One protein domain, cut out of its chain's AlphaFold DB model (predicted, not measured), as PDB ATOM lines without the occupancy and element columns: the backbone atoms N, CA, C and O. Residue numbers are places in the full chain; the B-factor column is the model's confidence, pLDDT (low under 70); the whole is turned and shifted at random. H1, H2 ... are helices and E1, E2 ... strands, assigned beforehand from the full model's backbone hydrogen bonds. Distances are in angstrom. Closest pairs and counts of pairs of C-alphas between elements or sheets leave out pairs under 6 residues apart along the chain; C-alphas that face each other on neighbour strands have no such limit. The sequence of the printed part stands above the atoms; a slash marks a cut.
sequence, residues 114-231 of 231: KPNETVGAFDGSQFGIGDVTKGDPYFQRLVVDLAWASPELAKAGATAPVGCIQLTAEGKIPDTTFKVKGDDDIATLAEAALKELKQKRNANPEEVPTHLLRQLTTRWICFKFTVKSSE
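AT A GLANCE: This is residues 114 to 231 of the 231 residues of an uncharacterized protein of Deltaproteobacteria bacterium (UniProt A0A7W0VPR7). A small three-stranded sheet has the long helix H2 packed along one face, over E2 and E1; the short helix H3 sits near the end of E1, H1 lies close to H2, and residues 114 to 136 make a long unnamed stretch away from the core. The 118 printed residues hold, in order, H1, E1, E2, H2, H3 and E3; the sheet, E2 E1 E3, is antiparallel. The class is mixed, helices and strands, with under half of the residues in named elements. The whole is compact, with a radius of gyration of the C-alphas of 14.6 A and spans of 42 by 36 by 26 A.

IN THESE COORDINATES: H1 is residues 137 to 145, beginning at C-alpha 137 (69.222, 151.757, 17.540). E1 is residues 162 to 166, 13.7 A, and E2 residues 176 to 180. H2, residues 184 to 203, is 28.2 A long. H3 is residues 213 to 217; E3, residues 220 to 224, ends at C-alpha 224 (65.734, 158.469, 35.352).

HOW THE PARTS SIT: The hairpin E1 and E2 has N 164 and O 177 at 2.7 A; E1 and E3, also antiparallel, have N 165 and O 221 at 2.8 A. H2 is on the sheet at a height of 9.8 A, in two layers, a helix on one face; its closest C-alphas to E1 are Ala 190 and Gly 163, 7.2 A. E2, H2 H3, E3 form a split strand-helix-strand unit, with E1 between the strands, and a left-handed crossover. H1 and H2 are close but not clearly touching, their closest C-alphas, Asp 145 and Leu 197, 6.2 A apart. In H1, H2 and H3 every O i to N i+4 pair is within hydrogen-bond range.

THE WHOLE: The C-alphas farthest apart, Lys 114 and Glu 231, are 43.6 A apart. The printed part has no cut; H1 to E1 is a long link. pLDDT is under 70 in residues 114 to 135, 149 to 158 and 228 to 231.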
ATOM      1  N   LYS A 114      44.166 157.445  24.424       48.12
ATOM      2  CA  LYS A 114      44.762 158.151  25.570       48.12
ATOM      3  C   LYS A 114      45.921 157.331  26.160       48.12
ATOM      4  O   LYS A 114      45.750 156.118  26.315       48.12
ATOM      5  N   PRO A 115      47.051 157.964  26.534       46.22
ATOM      6  CA  PRO A 115      48.216 157.239  27.017       46.22
ATOM      7  C   PRO A 115      47.857 156.342  28.199       46.22
ATOM      8  O   PRO A 115      47.291 156.806  29.189       46.22
ATOM      9  N   ASN A 116      48.155 155.049  28.090       47.22
ATOM     10  CA  ASN A 116      47.876 154.099  29.159       47.22
ATOM     11  C   ASN A 116      48.961 154.227  30.242       47.22
ATOM     12  O   ASN A 116      50.152 154.170  29.942       47.22
ATOM     13  N   GLU A 117      48.555 154.403  31.500       47.97
ATOM     14  CA  GLU A 117      49.449 154.631  32.649       47.97
ATOM     15  C   GLU A 117      49.991 153.332  33.272       47.97
ATOM     16  O   GLU A 117      50.509 153.352  34.388       47.97
ATOM     17  N   THR A 118      49.854 152.185  32.603       39.34
ATOM     18  CA  THR A 118      50.394 150.916  33.110       39.34
ATOM     19  C   THR A 118      51.886 150.832  32.831       39.34
ATOM     20  O   THR A 118      52.326 150.882  31.687       39.34
ATOM     21  N   VAL A 119      52.639 150.714  33.916       40.38
ATOM     22  CA  VAL A 119      54.090 150.802  33.951       40.38
ATOM     23  C   VAL A 119      54.637 149.488  34.508       40.38
ATOM     24  O   VAL A 119      54.086 148.974  35.488       40.38
ATOM     25  N   GLY A 120      55.707 148.960  33.948       37.56
ATOM     26  CA  GLY A 120      56.388 147.800  34.488       37.56
ATOM     27  C   GLY A 120      57.710 148.046  35.179       37.56
ATOM     28  O   GLY A 120      58.002 149.140  35.651       37.56
ATOM     29  N   ALA A 121      58.460 146.957  35.335       35.50
ATOM     30  CA  ALA A 121      59.677 146.907  36.121       35.50
ATOM     31  C   ALA A 121      60.895 146.516  35.265       35.50
ATOM     32  O   ALA A 121      60.797 145.720  34.335       35.50
ATOM     33  N   PHE A 122      62.045 147.103  35.607       41.31
ATOM     34  CA  PHE A 122      63.323 147.018  34.886       41.31
ATOM     35  C   PHE A 122      64.208 145.836  35.349       41.31
ATOM     36  O   PHE A 122      65.376 145.725  34.990       41.31
ATOM     37  N   ASP A 123      63.658 144.945  36.171       35.00
ATOM     38  CA  ASP A 123      64.320 143.837  36.874       35.00
ATOM     39  C   ASP A 123      64.129 142.468  36.189       35.00
ATOM     40  O   ASP A 123      64.445 141.429  36.766       35.00
ATOM     41  N   GLY A 124      63.609 142.448  34.955       36.88
ATOM     42  CA  GLY A 124      63.259 141.209  34.248       36.88
ATOM     43  C   GLY A 124      61.868 140.662  34.597       36.88
ATOM     44  O   GLY A 124      61.578 139.494  34.341       36.88
ATOM     45  N   SER A 125      60.996 141.490  35.179       31.50
ATOM     46  CA  SER A 125      59.590 141.173  35.446       31.50
ATOM     47  C   SER A 125      58.691 141.411  34.225       31.50
ATOM     48  O   SER A 125      58.917 142.302  33.410       31.50
ATOM     49  N   GLN A 126      57.614 140.623  34.140       31.53
ATOM     50  CA  GLN A 126      56.696 140.457  33.000       31.53
ATOM     51  C   GLN A 126      55.968 141.718  32.502       31.53
ATOM     52  O   GLN A 126      55.139 141.614  31.597       31.53
ATOM     53  N   PHE A 127      56.218 142.895  33.076       34.97
ATOM     54  CA  PHE A 127      55.426 144.080  32.773       34.97
ATOM     55  C   PHE A 127      56.224 145.315  32.340       34.97
ATOM     56  O   PHE A 127      55.562 146.270  31.934       34.97
ATOM     57  N   GLY A 128      57.574 145.332  32.375       35.12
ATOM     58  CA  GLY A 128      58.400 146.526  32.067       35.12
ATOM     59  C   GLY A 128      59.328 146.395  30.870       35.12
ATOM     60  O   GLY A 128      60.020 145.394  30.737       35.12
ATOM     61  N   ILE A 129      59.267 147.426  30.017       43.31
ATOM     62  CA  ILE A 129      59.899 147.618  28.698       43.31
ATOM     63  C   ILE A 129      60.123 146.296  27.953       43.31
ATOM     64  O   ILE A 129      61.214 145.735  27.963       43.31
ATOM     65  N   GLY A 130      59.056 145.794  27.322       43.38
ATOM     66  CA  GLY A 130      59.060 144.487  26.663       43.38
ATOM     67  C   GLY A 130      60.280 144.264  25.766       43.38
ATOM     68  O   GLY A 130      60.806 145.225  25.199       43.38
ATOM     69  N   ASP A 131      60.666 142.991  25.614       47.00
ATOM     70  CA  ASP A 131      61.812 142.423  24.867       47.00
ATOM     71  C   ASP A 131      62.159 143.071  23.504       47.00
ATOM     72  O   ASP A 131      63.200 142.794  22.921       47.00
ATOM     73  N   VAL A 132      61.285 143.927  22.984       45.69
ATOM     74  CA  VAL A 132      61.268 144.526  21.652       45.69
ATOM     75  C   VAL A 132      62.139 145.781  21.520       45.69
ATOM     76  O   VAL A 132      62.619 146.050  20.426       45.69
ATOM     77  N   THR A 133      62.347 146.568  22.584       51.66
ATOM     78  CA  THR A 133      63.069 147.865  22.471       51.66
ATOM     79  C   THR A 133      64.492 147.838  23.033       51.66
ATOM     80  O   THR A 133      65.273 148.772  22.841       51.66
ATOM     81  N   LYS A 134      64.862 146.742  23.708       50.56
ATOM     82  CA  LYS A 134      66.212 146.531  24.226       50.56
ATOM     83  C   LYS A 134      67.184 146.348  23.061       50.56
ATOM     84  O   LYS A 134      67.048 145.417  22.276       50.56
ATOM     85  N   GLY A 135      68.187 147.219  22.984       58.28
ATOM     86  CA  GLY A 135      69.168 147.198  21.895       58.28
ATOM     87  C   GLY A 135      68.678 147.844  20.600       58.28
ATOM     88  O   GLY A 135      69.375 147.753  19.592       58.28
ATOM     89  N   ASP A 136      67.518 148.506  20.616       74.56
ATOM     90  CA  ASP A 136      67.028 149.199  19.434       74.56
ATOM     91  C   ASP A 136      67.868 150.458  19.135       74.56
ATOM     92  O   ASP A 136      68.059 151.297  20.028       74.56
ATOM     93  N   PRO A 137      68.369 150.627  17.896       78.00
ATOM     94  CA  PRO A 137      69.222 151.757  17.540       78.00
ATOM     95  C   PRO A 137      68.509 153.108  17.665       78.00
ATOM     96  O   PRO A 137      69.163 154.112  17.950       78.00
ATOM     97  N   TYR A 138      67.185 153.159  17.495       82.00
ATOM     98  CA  TYR A 138      66.412 154.391  17.647       82.00
ATOM     99  C   TYR A 138      66.444 154.885  19.094       82.00
ATOM    100  O   TYR A 138      66.680 156.062  19.358       82.00
ATOM    101  N   PHE A 139      66.280 153.976  20.055       76.94
ATOM    102  CA  PHE A 139      66.349 154.327  21.472       76.94
ATOM    103  C   PHE A 139      67.752 154.702  21.925       76.94
ATOM    104  O   PHE A 139      67.904 155.620  22.725       76.94
ATOM    105  N   GLN A 140      68.775 154.029  21.400       76.69
ATOM    106  CA  GLN A 140      70.162 154.399  21.680       76.69
ATOM    107  C   GLN A 140      70.439 155.837  21.239       76.69
ATOM    108  O   GLN A 140      70.986 156.615  22.015       76.69
ATOM    109  N   ARG A 141      69.989 156.220  20.038       80.81
ATOM    110  CA  ARG A 141      70.086 157.606  19.561       80.81
ATOM    111  C   ARG A 141      69.299 158.569  20.434       80.81
ATOM    112  O   ARG A 141      69.825 159.609  20.789       80.81
ATOM    113  N   LEU A 142      68.082 158.205  20.834       82.81
ATOM    114  CA  LEU A 142      67.255 159.041  21.703       82.81
ATOM    115  C   LEU A 142      67.925 159.315  23.061       82.81
ATOM    116  O   LEU A 142      67.841 160.430  23.569       82.81
ATOM    117  N   VAL A 143      68.601 158.316  23.633       79.62
ATOM    118  CA  VAL A 143      69.373 158.466  24.877       79.62
ATOM    119  C   VAL A 143      70.634 159.302  24.650       79.62
ATOM    120  O   VAL A 143      70.961 160.119  25.497       79.62
ATOM    121  N   VAL A 144      71.317 159.155  23.512       81.00
ATOM    122  CA  VAL A 144      72.485 159.987  23.164       81.00
ATOM    123  C   VAL A 144      72.089 161.449  22.923       81.00
ATOM    124  O   VAL A 144      72.794 162.363  23.349       81.00
ATOM    125  N   ASP A 145      70.950 161.687  22.272       79.94
ATOM    126  CA  ASP A 145      70.406 163.029  22.044       79.94
ATOM    127  C   ASP A 145      70.015 163.715  23.356       79.94
ATOM    128  O   ASP A 145      70.077 164.947  23.468       79.94
ATOM    129  N   LEU A 146      69.612 162.911  24.346       81.38
ATOM    130  CA  LEU A 146      69.395 163.339  25.715       81.38
ATOM    131  C   LEU A 146      70.772 163.571  26.347       81.38
ATOM    132  O   LEU A 146      71.337 162.696  26.990       81.38
ATOM    133  N   ALA A 147      71.306 164.774  26.136       73.12
ATOM    134  CA  ALA A 147      72.620 165.230  26.590       73.12
ATOM    135  C   ALA A 147      72.701 165.391  28.124       73.12
ATOM    136  O   ALA A 147      73.004 166.463  28.646       73.12
ATOM    137  N   TRP A 148      72.386 164.332  28.866       78.12
ATOM    138  CA  TRP A 148      72.482 164.306  30.313       78.12
ATOM    139  C   TRP A 148      73.944 164.197  30.730       78.12
ATOM    140  O   TRP A 148      74.596 163.177  30.522       78.12
ATOM    141  N   ALA A 149      74.440 165.251  31.367       69.88
ATOM    142  CA  ALA A 149      75.674 165.203  32.128       69.88
ATOM    143  C   ALA A 149      75.306 165.090  33.608       69.88
ATOM    144  O   ALA A 149      74.746 166.023  34.186       69.88
ATOM    145  N   SER A 150      75.608 163.940  34.214       67.31
ATOM    146  CA  SER A 150      75.419 163.752  35.651       67.31
ATOM    147  C   SER A 150      76.247 164.793  36.421       67.31
ATOM    148  O   SER A 150      77.469 164.812  36.266       67.31
ATOM    149  N   PRO A 151      75.642 165.630  37.282       66.56
ATOM    150  CA  PRO A 151      76.399 166.575  38.093       66.56
ATOM    151  C   PRO A 151      77.262 165.842  39.133       66.56
ATOM    152  O   PRO A 151      76.741 165.080  39.944       66.56
ATOM    153  N   GLU A 152      78.570 166.116  39.155       63.81
ATOM    154  CA  GLU A 152      79.530 165.523  40.115       63.81
ATOM    155  C   GLU A 152      79.269 165.938  41.577       63.81
ATOM    156  O   GLU A 152      79.706 165.269  42.511       63.81
ATOM    157  N   LEU A 153      78.548 167.046  41.777       55.56
ATOM    158  CA  LEU A 153      78.231 167.629  43.086       55.56
ATOM    159  C   LEU A 153      76.896 167.144  43.662       55.56
ATOM    160  O   LEU A 153      76.431 167.673  44.678       55.56
ATOM    161  N   ALA A 154      76.243 166.177  43.017       60.75
ATOM    162  CA  ALA A 154      75.034 165.597  43.572       60.75
ATOM    163  C   ALA A 154      75.355 164.956  44.926       60.75
ATOM    164  O   ALA A 154      76.236 164.106  45.044       60.75
ATOM    165  N   LYS A 155      74.638 165.384  45.970       59.22
ATOM    166  CA  LYS A 155      74.809 164.840  47.319       59.22
ATOM    167  C   LYS A 155      74.612 163.324  47.265       59.22
ATOM    168  O   LYS A 155      73.602 162.859  46.738       59.22
ATOM    169  N   ALA A 156      75.549 162.561  47.828       56.12
ATOM    170  CA  ALA A 156      75.418 161.114  47.951       56.12
ATOM    171  C   ALA A 156      74.077 160.773  48.638       56.12
ATOM    172  O   ALA A 156      73.832 161.176  49.775       56.12
ATOM    173  N   GLY A 157      73.181 160.091  47.916       60.97
ATOM    174  CA  GLY A 157      71.822 159.765  48.376       60.97
ATOM    175  C   GLY A 157      70.699 160.691  47.885       60.97
ATOM    176  O   GLY A 157      69.552 160.507  48.298       60.97
ATOM    177  N   ALA A 158      70.996 161.655  47.010       66.31
ATOM    178  CA  ALA A 158      69.998 162.476  46.329       66.31
ATOM    179  C   ALA A 158      68.988 161.617  45.544       66.31
ATOM    180  O   ALA A 158      69.338 160.606  44.925       66.31
ATOM    181  N   THR A 159      67.713 162.010  45.566       71.75
ATOM    182  CA  THR A 159      66.678 161.265  44.834       71.75
ATOM    183  C   THR A 159      66.761 161.627  43.357       71.75
ATOM    184  O   THR A 159      66.446 162.751  42.978       71.75
ATOM    185  N   ALA A 160      67.154 160.665  42.522       77.94
ATOM    186  CA  ALA A 160      67.230 160.838  41.074       77.94
ATOM    187  C   ALA A 160      65.868 161.273  40.482       77.94
ATOM    188  O   ALA A 160      64.868 160.570  40.692       77.94
ATOM    189  N   PRO A 161      65.799 162.397  39.741       81.94
ATOM    190  CA  PRO A 161      64.580 162.796  39.057       81.94
ATOM    191  C   PRO A 161      64.179 161.778  37.991       81.94
ATOM    192  O   PRO A 161      65.023 161.126  37.375       81.94
ATOM    193  N   VAL A 162      62.874 161.684  37.741       82.56
ATOM    194  CA  VAL A 162      62.298 160.861  36.671       82.56
ATOM    195  C   VAL A 162      61.473 161.756  35.764       82.56
ATOM    196  O   VAL A 162      60.408 162.246  36.160       82.56
ATOM    197  N   GLY A 163      61.977 161.963  34.552       82.75
ATOM    198  CA  GLY A 163      61.357 162.775  33.518       82.75
ATOM    199  C   GLY A 163      60.790 161.911  32.404       82.75
ATOM    200  O   GLY A 163      61.459 161.009  31.912       82.75
ATOM    201  N   CYS A 164      59.554 162.175  32.003       84.75
ATOM    202  CA  CYS A 164      58.842 161.441  30.973       84.75
ATOM    203  C   CYS A 164      58.529 162.335  29.775       84.75
ATOM    204  O   CYS A 164      58.159 163.500  29.929       84.75
ATOM    205  N   ILE A 165      58.620 161.769  28.579       87.19
ATOM    206  CA  ILE A 165      58.297 162.420  27.312       87.19
ATOM    207  C   ILE A 165      57.203 161.641  26.589       87.19
ATOM    208  O   ILE A 165      57.088 160.422  26.738       87.19
ATOM    209  N   GLN A 166      56.419 162.346  25.787       85.38
ATOM    210  CA  GLN A 166      55.558 161.732  24.785       85.38
ATOM    211  C   GLN A 166      56.225 161.877  23.414       85.38
ATOM    212  O   GLN A 166      56.850 162.903  23.156       85.38
ATOM    213  N   LEU A 167      56.107 160.872  22.545       85.31
ATOM    214  CA  LEU A 167      56.563 160.955  21.154       85.31
ATOM    215  C   LEU A 167      55.372 160.918  20.195       85.31
ATOM    216  O   LEU A 167      54.387 160.226  20.438       85.31
ATOM    217  N   THR A 168      55.464 161.646  19.087       87.94
ATOM    218  CA  THR A 168      54.563 161.466  17.938       87.94
ATOM    219  C   THR A 168      55.137 160.445  16.957       87.94
ATOM    220  O   THR A 168      56.297 160.054  17.064       87.94
ATOM    221  N   ALA A 169      54.340 160.013  15.973       87.25
ATOM    222  CA  ALA A 169      54.811 159.119  14.907       87.25
ATOM    223  C   ALA A 169      55.998 159.712  14.123       87.25
ATOM    224  O   ALA A 169      56.895 158.993  13.697       87.25
ATOM    225  N   GLU A 170      56.036 161.039  14.017       86.69
ATOM    226  CA  GLU A 170      57.114 161.804  13.385       86.69
ATOM    227  C   GLU A 170      58.370 161.928  14.269       86.69
ATOM    228  O   GLU A 170      59.339 162.559  13.867       86.69
ATOM    229  N   GLY A 171      58.349 161.403  15.500       84.38
ATOM    230  CA  GLY A 171      59.460 161.510  16.451       84.38
ATOM    231  C   GLY A 171      59.610 162.874  17.125       84.38
ATOM    232  O   GLY A 171      60.637 163.143  17.750       84.38
ATOM    233  N   LYS A 172      58.588 163.733  17.038       90.06
ATOM    234  CA  LYS A 172      58.529 164.998  17.783       90.06
ATOM    235  C   LYS A 172      58.115 164.751  19.226       90.06
ATOM    236  O   LYS A 172      57.381 163.809  19.521       90.06
ATOM    237  N   ILE A 173      58.526 165.658  20.108       90.31
ATOM    238  CA  ILE A 173      58.164 165.637  21.528       90.31
ATOM    239  C   ILE A 173      57.186 166.790  21.788       90.31
ATOM    240  O   ILE A 173      57.624 167.940  21.914       90.31
ATOM    241  N   PRO A 174      55.863 166.537  21.841       87.44
ATOM    242  CA  PRO A 174      54.880 167.574  22.124       87.44
ATOM    243  C   PRO A 174      54.921 167.979  23.598       87.44
ATOM    244  O   PRO A 174      54.968 169.174  23.892       87.44
ATOM    245  N   ASP A 175      55.027 167.004  24.506       84.88
ATOM    246  CA  ASP A 175      54.915 167.205  25.949       84.88
ATOM    247  C   ASP A 175      55.972 166.440  26.748       84.88
ATOM    248  O   ASP A 175      56.442 165.363  26.373       84.88
ATOM    249  N   THR A 176      56.333 167.034  27.885       87.94
ATOM    250  CA  THR A 176      57.315 166.523  28.845       87.94
ATOM    251  C   THR A 176      56.775 166.723  30.256       87.94
ATOM    252  O   THR A 176      56.307 167.815  30.581       87.94
ATOM    253  N   THR A 177      56.839 165.702  31.105       83.56
ATOM    254  CA  THR A 177      56.341 165.745  32.486       83.56
ATOM    255  C   THR A 177      57.350 165.127  33.445       83.56
ATOM    256  O   THR A 177      58.029 164.168  33.101       83.56
ATOM    257  N   PHE A 178      57.449 165.649  34.666       82.75
ATOM    258  CA  PHE A 178      58.282 165.058  35.716       82.75
ATOM    259  C   PHE A 178      57.406 164.286  36.691       82.75
ATOM    260  O   PHE A 178      56.459 164.839  37.249       82.75
ATOM    261  N   LYS A 179      57.725 163.009  36.908       73.50
ATOM    262  CA  LYS A 179      57.041 162.191  37.922       73.50
ATOM    263  C   LYS A 179      57.717 162.274  39.277       73.50
ATOM    264  O   LYS A 179      57.039 162.303  40.298       73.50
ATOM    265  N   VAL A 180      59.046 162.340  39.277       77.44
ATOM    266  CA  VAL A 180      59.849 162.603  40.473       77.44
ATOM    267  C   VAL A 180      60.691 163.812  40.163       77.44
ATOM    268  O   VAL A 180      61.492 163.771  39.233       77.44
ATOM    269  N   LYS A 181      60.490 164.883  40.926       73.19
ATOM    270  CA  LYS A 181      61.299 166.086  40.766       73.19
ATOM    271  C   LYS A 181      62.698 165.901  41.364       73.19
ATOM    272  O   LYS A 181      63.654 166.386  40.793       73.19
ATOM    273  N   GLY A 182      62.830 165.097  42.421       73.25
ATOM    274  CA  GLY A 182      64.113 164.913  43.101       73.25
ATOM    275  C   GLY A 182      64.534 166.184  43.839       73.25
ATOM    276  O   GLY A 182      63.680 166.991  44.207       73.25
ATOM    277  N   ASP A 183      65.836 166.342  44.061       77.75
ATOM    278  CA  ASP A 183      66.426 167.570  44.601       77.75
ATOM    279  C   ASP A 183      66.385 168.708  43.564       77.75
ATOM    280  O   ASP A 183      66.635 168.469  42.382       77.75
ATOM    281  N   ASP A 184      66.106 169.945  43.995       80.38
ATOM    282  CA  ASP A 184      65.838 171.090  43.101       80.38
ATOM    283  C   ASP A 184      66.968 171.370  42.090       80.38
ATOM    284  O   ASP A 184      66.701 171.703  40.931       80.38
ATOM    285  N   ASP A 185      68.226 171.175  42.492       80.25
ATOM    286  CA  ASP A 185      69.389 171.385  41.622       80.25
ATOM    287  C   ASP A 185      69.436 170.351  40.481       80.25
ATOM    288  O   ASP A 185      69.613 170.697  39.312       80.25
ATOM    289  N   ILE A 186      69.207 169.073  40.802       79.94
ATOM    290  CA  ILE A 186      69.213 167.973  39.825       79.94
ATOM    291  C   ILE A 186      67.947 168.042  38.962       79.94
ATOM    292  O   ILE A 186      68.003 167.794  37.757       79.94
ATOM    293  N   ALA A 187      66.818 168.437  39.554       83.06
ATOM    294  CA  ALA A 187      65.562 168.667  38.856       83.06
ATOM    295  C   ALA A 187      65.711 169.714  37.752       83.06
ATOM    296  O   ALA A 187      65.273 169.495  36.628       83.06
ATOM    297  N   THR A 188      66.357 170.839  38.067       86.44
ATOM    298  CA  THR A 188      66.551 171.950  37.126       86.44
ATOM    299  C   THR A 188      67.436 171.531  35.954       86.44
ATOM    300  O   THR A 188      67.144 171.857  34.801       86.44
ATOM    301  N   LEU A 189      68.486 170.752  36.225       85.06
ATOM    302  CA  LEU A 189      69.334 170.176  35.180       85.06
ATOM    303  C   LEU A 189      68.560 169.177  34.314       85.06
ATOM    304  O   LEU A 189      68.686 169.191  33.090       85.06
ATOM    305  N   ALA A 190      67.726 168.336  34.926       86.19
ATOM    306  CA  ALA A 190      66.915 167.366  34.201       86.19
ATOM    307  C   ALA A 190      65.846 168.056  33.334       86.19
ATOM    308  O   ALA A 190      65.617 167.664  32.189       86.19
ATOM    309  N   GLU A 191      65.225 169.125  33.843       88.25
ATOM    310  CA  GLU A 191      64.311 169.999  33.095       88.25
ATOM    311  C   GLU A 191      65.013 170.631  31.888       88.25
ATOM    312  O   GLU A 191      64.460 170.624  30.782       88.25
ATOM    313  N   ALA A 192      66.241 171.122  32.067       88.25
ATOM    314  CA  ALA A 192      67.047 171.658  30.975       88.25
ATOM    315  C   ALA A 192      67.365 170.586  29.919       88.25
ATOM    316  O   ALA A 192      67.148 170.833  28.732       88.25
ATOM    317  N   ALA A 193      67.777 169.386  30.338       87.88
ATOM    318  CA  ALA A 193      68.093 168.278  29.436       87.88
ATOM    319  C   ALA A 193      66.877 167.834  28.602       87.88
ATOM    320  O   ALA A 193      66.980 167.675  27.385       87.88
ATOM    321  N   LEU A 194      65.694 167.696  29.216       89.50
ATOM    322  CA  LEU A 194      64.470 167.369  28.471       89.50
ATOM    323  C   LEU A 194      64.047 168.490  27.521       89.50
ATOM    324  O   LEU A 194      63.544 168.218  26.427       89.50
ATOM    325  N   LYS A 195      64.231 169.751  27.919       91.00
ATOM    326  CA  LYS A 195      63.927 170.900  27.064       91.00
ATOM    327  C   LYS A 195      64.853 170.944  25.852       91.00
ATOM    328  O   LYS A 195      64.382 171.220  24.749       91.00
ATOM    329  N   GLU A 196      66.132 170.643  26.040       90.12
ATOM    330  CA  GLU A 196      67.102 170.541  24.954       90.12
ATOM    331  C   GLU A 196      66.763 169.378  24.016       90.12
ATOM    332  O   GLU A 196      66.701 169.577  22.803       90.12
ATOM    333  N   LEU A 197      66.438 168.199  24.561       88.94
ATOM    334  CA  LEU A 197      65.987 167.052  23.766       88.94
ATOM    335  C   LEU A 197      64.755 167.418  22.927       88.94
ATOM    336  O   LEU A 197      64.716 167.159  21.723       88.94
ATOM    337  N   LYS A 198      63.766 168.078  23.542       91.31
ATOM    338  CA  LYS A 198      62.565 168.566  22.855       91.31
ATOM    339  C   LYS A 198      62.917 169.518  21.714       91.31
ATOM    340  O   LYS A 198      62.355 169.398  20.632       91.31
ATOM    341  N   GLN A 199      63.837 170.455  21.932       91.25
ATOM    342  CA  GLN A 199      64.276 171.385  20.890       91.25
ATOM    343  C   GLN A 199      65.007 170.668  19.753       91.25
ATOM    344  O   GLN A 199      64.668 170.897  18.594       91.25
ATOM    345  N   LYS A 200      65.945 169.768  20.065       89.38
ATOM    346  CA  LYS A 200      66.700 168.983  19.075       89.38
ATOM    347  C   LYS A 200      65.779 168.130  18.207       89.38
ATOM    348  O   LYS A 200      65.837 168.230  16.983       89.38
ATOM    349  N   ARG A 201      64.875 167.366  18.827       89.06
ATOM    350  CA  ARG A 201      63.925 166.486  18.125       89.06
ATOM    351  C   ARG A 201      62.857 167.255  17.353       89.06
ATOM    352  O   ARG A 201      62.439 166.815  16.292       89.06
ATOM    353  N   ASN A 202      62.428 168.420  17.834       91.00
ATOM    354  CA  ASN A 202      61.470 169.235  17.085       91.00
ATOM    355  C   ASN A 202      62.128 170.016  15.935       91.00
ATOM    356  O   ASN A 202      61.446 170.308  14.956       91.00
ATOM    357  N   ALA A 203      63.422 170.345  16.038       91.50
ATOM    358  CA  ALA A 203      64.190 170.959  14.955       91.50
ATOM    359  C   ALA A 203      64.536 169.947  13.852       91.50
ATOM    360  O   ALA A 203      64.378 170.258  12.676       91.50
ATOM    361  N   ASN A 204      64.954 168.737  14.237       89.31
ATOM    362  CA  ASN A 204      65.260 167.631  13.334       89.31
ATOM    363  C   ASN A 204      64.468 166.382  13.764       89.31
ATOM    364  O   ASN A 204      64.995 165.559  14.520       89.31
ATOM    365  N   PRO A 205      63.199 166.248  13.338       86.62
ATOM    366  CA  PRO A 205      62.389 165.081  13.667       86.62
ATOM    367  C   PRO A 205      62.953 163.832  12.985       86.62
ATOM    368  O   PRO A 205      63.166 163.813  11.775       86.62
ATOM    369  N   GLU A 206      63.199 162.787  13.772       85.81
ATOM    370  CA  GLU A 206      63.572 161.459  13.280       85.81
ATOM    371  C   GLU A 206      62.349 160.560  13.425       85.81
ATOM    372  O   GLU A 206      61.889 160.321  14.540       85.81
ATOM    373  N   GLU A 207      61.818 160.087  12.301       87.88
ATOM    374  CA  GLU A 207      60.600 159.283  12.280       87.88
ATOM    375  C   GLU A 207      60.733 158.038  13.159       87.88
ATOM    376  O   GLU A 207      61.747 157.331  13.135       87.88
ATOM    377  N   VAL A 208      59.683 157.754  13.930       85.50
ATOM    378  CA  VAL A 208      59.658 156.566  14.777       85.50
ATOM    379  C   VAL A 208      59.550 155.331  13.875       85.50
ATOM    380  O   VAL A 208      58.602 155.231  13.091       85.50
ATOM    381  N   PRO A 209      60.459 154.347  14.005       82.94
ATOM    382  CA  PRO A 209      60.400 153.122  13.222       82.94
ATOM    383  C   PRO A 209      59.059 152.398  13.362       82.94
ATOM    384  O   PRO A 209      58.461 152.354  14.441       82.94
ATOM    385  N   THR A 210      58.596 151.769  12.282       83.81
ATOM    386  CA  THR A 210      57.254 151.165  12.215       83.81
ATOM    387  C   THR A 210      57.008 150.092  13.274       83.81
ATOM    388  O   THR A 210      55.888 149.971  13.774       83.81
ATOM    389  N   HIS A 211      58.045 149.355  13.678       77.88
ATOM    390  CA  HIS A 211      57.961 148.348  14.740       77.88
ATOM    391  C   HIS A 211      57.811 148.947  16.145       77.88
ATOM    392  O   HIS A 211      57.355 148.252  17.053       77.88
ATOM    393  N   LEU A 212      58.131 150.233  16.320       77.00
ATOM    394  CA  LEU A 212      58.041 150.961  17.587       77.00
ATOM    395  C   LEU A 212      56.869 151.939  17.652       77.00
ATOM    396  O   LEU A 212      56.479 152.311  18.759       77.00
ATOM    397  N   LEU A 213      56.277 152.320  16.512       79.00
ATOM    398  CA  LEU A 213      55.205 153.320  16.430       79.00
ATOM    399  C   LEU A 213      54.140 153.109  17.503       79.00
ATOM    400  O   LEU A 213      53.941 153.961  18.359       79.00
ATOM    401  N   ARG A 214      53.521 151.926  17.535       74.75
ATOM    402  CA  ARG A 214      52.444 151.635  18.486       74.75
ATOM    403  C   ARG A 214      52.894 151.727  19.945       74.75
ATOM    404  O   ARG A 214      52.084 152.056  20.803       74.75
ATOM    405  N   GLN A 215      54.147 151.406  20.244       74.00
ATOM    406  CA  GLN A 215      54.653 151.391  21.615       74.00
ATOM    407  C   GLN A 215      55.046 152.790  22.094       74.00
ATOM    408  O   GLN A 215      54.781 153.118  23.247       74.00
ATOM    409  N   LEU A 216      55.634 153.608  21.218       75.94
ATOM    410  CA  LEU A 216      56.187 154.917  21.571       75.94
ATOM    411  C   LEU A 216      55.198 156.062  21.448       75.94
ATOM    412  O   LEU A 216      55.291 157.014  22.216       75.94
ATOM    413  N   THR A 217      54.239 155.974  20.531       79.88
ATOM    414  CA  THR A 217      53.263 157.055  20.350       79.88
ATOM    415  C   THR A 217      52.091 156.968  21.322       79.88
ATOM    416  O   THR A 217      51.469 157.978  21.641       79.88
ATOM    417  N   THR A 218      51.809 155.771  21.844       74.50
ATOM    418  CA  THR A 218      50.690 155.532  22.771       74.50
ATOM    419  C   THR A 218      51.099 155.549  24.244       74.50
ATOM    420  O   THR A 218      50.244 155.410  25.120       74.50
ATOM    421  N   ARG A 219      52.394 155.689  24.555       77.25
ATOM    422  CA  ARG A 219      52.916 155.608  25.926       77.25
ATOM    423  C   ARG A 219      53.866 156.753  26.238       77.25
ATOM    424  O   ARG A 219      54.456 157.360  25.353       77.25
ATOM    425  N   TRP A 220      54.020 157.013  27.532       80.50
ATOM    426  CA  TRP A 220      55.055 157.902  28.041       80.50
ATOM    427  C   TRP A 220      56.370 157.142  28.171       80.50
ATOM    428  O   TRP A 220      56.407 156.057  28.751       80.50
ATOM    429  N   ILE A 221      57.445 157.736  27.670       81.69
ATOM    430  CA  ILE A 221      58.805 157.209  27.778       81.69
ATOM    431  C   ILE A 221      59.486 157.952  28.913       81.69
ATOM    432  O   ILE A 221      59.571 159.174  28.866       81.69
ATOM    433  N   CYS A 222      59.949 157.237  29.933       82.50
ATOM    434  CA  CYS A 222      60.530 157.844  31.125       82.50
ATOM    435  C   CYS A 222      62.020 157.539  31.245       82.50
ATOM    436  O   CYS A 222      62.448 156.398  31.082       82.50
ATOM    437  N   PHE A 223      62.781 158.570  31.584       81.50
ATOM    438  CA  PHE A 223      64.204 158.523  31.875       81.50
ATOM    439  C   PHE A 223      64.396 158.843  33.352       81.50
ATOM    440  O   PHE A 223      63.796 159.797  33.862       81.50
ATOM    441  N   LYS A 224      65.236 158.069  34.041       80.56
ATOM    442  CA  LYS A 224      65.734 158.469  35.352       80.56
ATOM    443  C   LYS A 224      67.120 159.059  35.177       80.56
ATOM    444  O   LYS A 224      67.979 158.543  34.471       80.56
ATOM    445  N   PHE A 225      67.300 160.185  35.834       79.50
ATOM    446  CA  PHE A 225      68.518 160.958  35.793       79.50
ATOM    447  C   PHE A 225      69.385 160.523  36.959       79.50
ATOM    448  O   PHE A 225      69.258 161.019  38.081       79.50
ATOM    449  N   THR A 226      70.193 159.499  36.713       75.69
ATOM    450  CA  THR A 226      71.126 158.994  37.710       75.69
ATOM    451  C   THR A 226      72.253 159.982  37.939       75.69
ATOM    452  O   THR A 226      72.700 160.680  37.028       75.69
ATOM    453  N   VAL A 227      72.664 160.054  39.201       71.50
ATOM    454  CA  VAL A 227      73.777 160.875  39.643       71.50
ATOM    455  C   VAL A 227      74.919 159.963  40.050       71.50
ATOM    456  O   VAL A 227      74.749 159.087  40.899       71.50
ATOM    457  N   LYS A 228      76.077 160.151  39.423       65.44
ATOM    458  CA  LYS A 228      77.324 159.539  39.865       65.44
ATOM    459  C   LYS A 228      77.668 160.111  41.234       65.44
ATOM    460  O   LYS A 228      77.972 161.294  41.357       65.44
ATOM    461  N   SER A 229      77.608 159.267  42.259       54.12
ATOM    462  CA  SER A 229      78.275 159.569  43.521       54.12
ATOM    463  C   SER A 229      79.771 159.553  43.232       54.12
ATOM    464  O   SER A 229      80.286 158.525  42.799       54.12
ATOM    465  N   SER A 230      80.455 160.682  43.414       49.94
ATOM    466  CA  SER A 230      81.911 160.662  43.526       49.94
ATOM    467  C   SER A 230      82.242 159.922  44.824       49.94
ATOM    468  O   SER A 230      81.875 160.367  45.911       49.94
ATOM    469  N   GLU A 231      82.800 158.724  44.690       41.00
ATOM    470  CA  GLU A 231      83.354 157.942  45.800       41.00
ATOM    471  C   GLU A 231      84.847 158.253  45.951       41.00
ATOM    472  O   GLU A 231      85.524 158.401  44.904       41.00
TER     473      GLU A 231